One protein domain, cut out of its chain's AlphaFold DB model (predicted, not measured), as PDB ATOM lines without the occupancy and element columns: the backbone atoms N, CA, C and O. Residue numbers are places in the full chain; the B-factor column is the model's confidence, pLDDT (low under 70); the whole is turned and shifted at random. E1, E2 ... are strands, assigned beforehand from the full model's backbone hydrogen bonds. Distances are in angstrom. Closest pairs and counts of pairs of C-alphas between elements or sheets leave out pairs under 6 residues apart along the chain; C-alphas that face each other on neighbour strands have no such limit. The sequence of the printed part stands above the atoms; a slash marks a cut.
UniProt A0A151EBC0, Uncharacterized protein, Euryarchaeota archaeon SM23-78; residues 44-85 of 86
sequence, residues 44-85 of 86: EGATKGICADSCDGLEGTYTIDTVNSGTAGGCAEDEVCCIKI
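What this domain is: This is residues 44 to 85 of the 86 residues of an uncharacterized protein of Euryarchaeota archaeon SM23-78 (UniProt A0A151EBC0). Little regular structure is present: three short strands lie side by side as a small sheet with E3 in the middle, and the rest of the printed part has no named element. The longest loop, residues 66 to 79, folds at one end of the E2 and E3 hairpin. The printed part has 42 residues, with no named helix and three strands, E1, E2, E3 along the chain; the sheet order is E1, E3, E2, antiparallel, and the class is all strand, with 12 residues in named elements. It is compact, radius of gyration of the C-alphas 9.0 A, spanning 25 by 20 by 12 A.

Where its parts are: E3, residues 80 to 84, is 13.0 A long and ends at C-alpha 84 (205.469, 190.301, 137.220). E1, residues 50 to 52, begins at C-alpha 50 (213.965, 192.576, 138.659). E2 is residues 62 to 65.

How they stand to each other: E3 is the inner strand. E1 is antiparallel to it at 141 degrees, with N 80 and O 52 2.8 A apart, within hydrogen-bond range. E2 is antiparallel to E3 at 134 degrees, with N 63 and O 83 at 2.8 A, likewise within range. E1 and E2 are apart.

The domain as a whole: The farthest C-alphas, Gly 60 and Thr 71, are 25.5 A apart. The printed part has no cut. The link E2 to E3 is long. Residue 46 alone has pLDDT under 70.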
ATOM      1  N   GLU A  44     213.110 198.368 138.897       75.25
ATOM      2  CA  GLU A  44     212.891 198.033 140.309       75.25
ATOM      3  C   GLU A  44     211.945 199.017 141.019       75.25
ATOM      4  O   GLU A  44     211.282 198.658 141.995       75.25
ATOM      5  N   GLY A  45     211.849 200.257 140.530       73.06
ATOM      6  CA  GLY A  45     211.131 201.334 141.208       73.06
ATOM      7  C   GLY A  45     209.644 201.407 140.860       73.06
ATOM      8  O   GLY A  45     208.799 201.293 141.750       73.06
ATOM      9  N   ALA A  46     209.305 201.594 139.582       69.00
ATOM     10  CA  ALA A  46     207.912 201.764 139.154       69.00
ATOM     11  C   ALA A  46     207.192 200.432 138.934       69.00
ATOM     12  O   ALA A  46     206.038 200.267 139.332       69.00
ATOM     13  N   THR A  47     207.878 199.472 138.323       71.50
ATOM     14  CA  THR A  47     207.293 198.191 137.917       71.50
ATOM     15  C   THR A  47     207.473 197.078 138.947       71.50
ATOM     16  O   THR A  47     206.886 196.008 138.786       71.50
ATOM     17  N   LYS A  48     208.250 197.315 140.020       78.56
ATOM     18  CA  LYS A  48     208.687 196.276 140.978       78.56
ATOM     19  C   LYS A  48     209.266 195.040 140.271       78.56
ATOM     20  O   LYS A  48     209.072 193.908 140.723       78.56
ATOM     21  N   GLY A  49     209.890 195.273 139.123       83.50
ATOM     22  CA  GLY A  49     210.573 194.266 138.338       83.50
ATOM     23  C   GLY A  49     211.944 193.961 138.920       83.50
ATOM     24  O   GLY A  49     212.393 194.609 139.866       83.50
ATOM     25  N   ILE A  50     212.589 192.956 138.350       88.19
ATOM     26  CA  ILE A  50     213.965 192.576 138.659       88.19
ATOM     27  C   ILE A  50     214.799 192.706 137.387       88.19
ATOM     28  O   ILE A  50     214.336 192.321 136.314       88.19
ATOM     29  N   CYS A  51     216.007 193.249 137.502       88.94
ATOM     30  CA  CYS A  51     216.975 193.225 136.412       88.94
ATOM     31  C   CYS A  51     217.637 191.844 136.366       88.94
ATOM     32  O   CYS A  51     218.054 191.320 137.403       88.94
ATOM     33  N   ALA A  52     217.675 191.232 135.188       89.38
ATOM     34  CA  ALA A  52     218.315 189.942 134.958       89.38
ATOM     35  C   ALA A  52     218.813 189.858 133.510       89.38
ATOM     36  O   ALA A  52     218.271 190.531 132.638       89.38
ATOM     37  N   ASP A  53     219.790 188.992 133.231       89.69
ATOM     38  CA  ASP A  53     220.273 188.758 131.859       89.69
ATOM     39  C   ASP A  53     219.148 188.259 130.929       89.69
ATOM     40  O   ASP A  53     219.113 188.556 129.736       89.69
ATOM     41  N   SER A  54     218.194 187.498 131.475       87.00
ATOM     42  CA  SER A  54     216.966 187.104 130.787       87.00
ATOM     43  C   SER A  54     215.861 186.748 131.793       87.00
ATOM     44  O   SER A  54     216.131 186.462 132.961       87.00
ATOM     45  N   CYS A  55     214.602 186.758 131.339       86.75
ATOM     46  CA  CYS A  55     213.456 186.290 132.130       86.75
ATOM     47  C   CYS A  55     213.133 184.800 131.892       86.75
ATOM     48  O   CYS A  55     212.060 184.328 132.283       86.75
ATOM     49  N   ASP A  56     214.030 184.056 131.240       84.62
ATOM     50  CA  ASP A  56     213.843 182.636 130.944       84.62
ATOM     51  C   ASP A  56     213.843 181.814 132.242       84.62
ATOM     52  O   ASP A  56     214.660 182.012 133.142       84.62
ATOM     53  N   GLY A  57     212.895 180.883 132.367       79.56
ATOM     54  CA  GLY A  57     212.684 180.106 133.597       79.56
ATOM     55  C   GLY A  57     211.767 180.775 134.631       79.56
ATOM     56  O   GLY A  57     211.418 180.147 135.630       79.56
ATOM     57  N   LEU A  58     211.314 182.005 134.369       77.31
ATOM     58  CA  LEU A  58     210.270 182.705 135.130       77.31
ATOM     59  C   LEU A  58     208.935 182.788 134.363       77.31
ATOM     60  O   LEU A  58     208.039 183.564 134.722       77.31
ATOM     61  N   GLU A  59     208.804 181.979 133.309       72.31
ATOM     62  CA  GLU A  59     207.643 181.945 132.421       72.31
ATOM     63  C   GLU A  59     206.336 181.732 133.203       72.31
ATOM     64  O   GLU A  59     206.249 180.932 134.136       72.31
ATOM     65  N   GLY A  60     205.305 182.501 132.845       71.50
ATOM     66  CA  GLY A  60     204.004 182.481 133.521       71.50
ATOM     67  C   GLY A  60     203.934 183.283 134.825       71.50
ATOM     68  O   GLY A  60     202.838 183.470 135.343       71.50
ATOM     69  N   THR A  61     205.061 183.794 135.335       79.06
ATOM     70  CA  THR A  61     205.084 184.720 136.485       79.06
ATOM     71  C   THR A  61     205.671 186.080 136.117       79.06
ATOM     72  O   THR A  61     205.259 187.082 136.695       79.06
ATOM     73  N   TYR A  62     206.602 186.140 135.160       86.62
ATOM     74  CA  TYR A  62     207.249 187.380 134.730       86.62
ATOM     75  C   TYR A  62     207.272 187.520 133.203       86.62
ATOM     76  O   TYR A  62     207.277 186.531 132.473       86.62
ATOM     77  N   THR A  63     207.276 188.766 132.727       87.44
ATOM     78  CA  THR A  63     207.436 189.146 131.321       87.44
ATOM     79  C   THR A  63     208.509 190.223 131.182       87.44
ATOM     80  O   THR A  63     208.838 190.908 132.152       87.44
ATOM     81  N   ILE A  64     209.069 190.349 129.981       88.25
ATOM     82  CA  ILE A  64     210.119 191.318 129.673       88.25
ATOM     83  C   ILE A  64     209.478 192.689 129.443       88.25
ATOM     84  O   ILE A  64     208.651 192.848 128.544       88.25
ATOM     85  N   ASP A  65     209.901 193.694 130.205       85.62
ATOM     86  CA  ASP A  65     209.595 195.098 129.946       85.62
ATOM     87  C   ASP A  65     210.744 195.757 129.183       85.62
ATOM     88  O   ASP A  65     211.685 196.299 129.756       85.62
ATOM     89  N   THR A  66     210.641 195.740 127.856       80.88
ATOM     90  CA  THR A  66     211.644 196.332 126.963       80.88
ATOM     91  C   THR A  66     211.798 197.845 127.115       80.88
ATOM     92  O   THR A  66     212.811 198.383 126.678       80.88
ATOM     93  N   VAL A  67     210.814 198.547 127.688       79.19
ATOM     94  CA  VAL A  67     210.875 200.009 127.865       79.19
ATOM     95  C   VAL A  67     211.770 200.369 129.051       79.19
ATOM     96  O   VAL A  67     212.428 201.406 129.027       79.19
ATOM     97  N   ASN A  68     211.825 199.484 130.052       78.38
ATOM     98  CA  ASN A  68     212.630 199.634 131.261       78.38
ATOM     99  C   ASN A  68     213.844 198.681 131.308       78.38
ATOM    100  O   ASN A  68     214.435 198.498 132.371       78.38
ATOM    101  N   SER A  69     214.238 198.096 130.177       82.38
ATOM    102  CA  SER A  69     215.485 197.330 130.050       82.38
ATOM    103  C   SER A  69     216.696 198.243 129.826       82.38
ATOM    104  O   SER A  69     216.567 199.373 129.341       82.38
ATOM    105  N   GLY A  70     217.889 197.740 130.142       81.81
ATOM    106  CA  GLY A  70     219.132 198.488 129.988       81.81
ATOM    107  C   GLY A  70     219.274 199.672 130.951       81.81
ATOM    108  O   GLY A  70     218.446 199.920 131.836       81.81
ATOM    109  N   THR A  71     220.317 200.473 130.730       80.00
ATOM    110  CA  THR A  71     220.660 201.634 131.574       80.00
ATOM    111  C   THR A  71     219.571 202.701 131.619       80.00
ATOM    112  O   THR A  71     219.420 203.383 132.632       80.00
ATOM    113  N   ALA A  72     218.767 202.821 130.558       73.62
ATOM    114  CA  ALA A  72     217.634 203.742 130.497       73.62
ATOM    115  C   ALA A  72     216.524 203.390 131.503       73.62
ATOM    116  O   ALA A  72     215.865 204.286 132.030       73.62
ATOM    117  N   GLY A  73     216.344 202.101 131.793       76.38
ATOM    118  CA  GLY A  73     215.376 201.607 132.764       76.38
ATOM    119  C   GLY A  73     215.975 201.231 134.115       76.38
ATOM    120  O   GLY A  73     215.269 200.691 134.961       76.38
ATOM    121  N   GLY A  74     217.248 201.542 134.358       83.06
ATOM    122  CA  GLY A  74     217.909 201.284 135.638       83.06
ATOM    123  C   GLY A  74     218.482 199.874 135.807       83.06
ATOM    124  O   GLY A  74     218.866 199.540 136.922       83.06
ATOM    125  N   CYS A  75     218.573 199.084 134.734       85.31
ATOM    126  CA  CYS A  75     219.316 197.820 134.699       85.31
ATOM    127  C   CYS A  75     220.711 198.015 134.072       85.31
ATOM    128  O   CYS A  75     220.997 199.077 133.507       85.31
ATOM    129  N   ALA A  76     221.601 197.021 134.159       86.38
ATOM    130  CA  ALA A  76     222.862 197.061 133.412       86.38
ATOM    131  C   ALA A  76     222.616 197.034 131.886       86.38
ATOM    132  O   ALA A  76     221.535 196.664 131.441       86.38
ATOM    133  N   GLU A  77     223.601 197.445 131.073       83.62
ATOM    134  CA  GLU A  77     223.442 197.577 129.607       83.62
ATOM    135  C   GLU A  77     222.971 196.287 128.915       83.62
ATOM    136  O   GLU A  77     222.200 196.368 127.959       83.62
ATOM    137  N   ASP A  78     223.368 195.129 129.443       86.81
ATOM    138  CA  ASP A  78     223.035 193.805 128.905       86.81
ATOM    139  C   ASP A  78     221.884 193.107 129.658       86.81
ATOM    140  O   ASP A  78     221.541 191.966 129.354       86.81
ATOM    141  N   GLU A  79     221.262 193.783 130.629       88.56
ATOM    142  CA  GLU A  79     220.176 193.228 131.438       88.56
ATOM    143  C   GLU A  79     218.798 193.704 130.959       88.56
ATOM    144  O   GLU A  79     218.577 194.858 130.566       88.56
ATOM    145  N   VAL A  80     217.824 192.804 131.068       89.81
ATOM    146  CA  VAL A  80     216.414 193.081 130.816       89.81
ATOM    147  C   VAL A  80     215.638 193.261 132.114       89.81
ATOM    148  O   VAL A  80     215.952 192.666 133.146       89.81
ATOM    149  N   CYS A  81     214.577 194.062 132.053       90.00
ATOM    150  CA  CYS A  81     213.654 194.194 133.166       90.00
ATOM    151  C   CYS A  81     212.585 193.098 133.135       90.00
ATOM    152  O   CYS A  81     211.747 193.065 132.234       90.00
ATOM    153  N   CYS A  82     212.568 192.227 134.142       90.62
ATOM    154  CA  CYS A  82     211.537 191.213 134.324       90.62
ATOM    155  C   CYS A  82     210.460 191.719 135.284       90.62
ATOM    156  O   CYS A  82     210.676 191.803 136.496       90.62
ATOM    157  N   ILE A  83     209.272 192.017 134.763       89.75
ATOM    158  CA  ILE A  83     208.128 192.501 135.545       89.75
ATOM    159  C   ILE A  83     207.128 191.372 135.777       89.75
ATOM    160  O   ILE A  83     206.948 190.516 134.915       89.75
ATOM    161  N   LYS A  84     206.471 191.341 136.941       85.38
ATOM    162  CA  LYS A  84     205.469 190.301 137.220       85.38
ATOM    163  C   LYS A  84     204.257 190.450 136.308       85.38
ATOM    164  O   LYS A  84     203.695 191.537 136.196       85.38
ATOM    165  N   ILE A  85     203.823 189.337 135.729       77.88
ATOM    166  CA  ILE A  85     202.535 189.228 135.046       77.88
ATOM    167  C   ILE A  85     201.476 189.114 136.148       77.88
ATOM    168  O   ILE A  85     201.551 188.211 136.982       77.88
TER     169      ILE A  85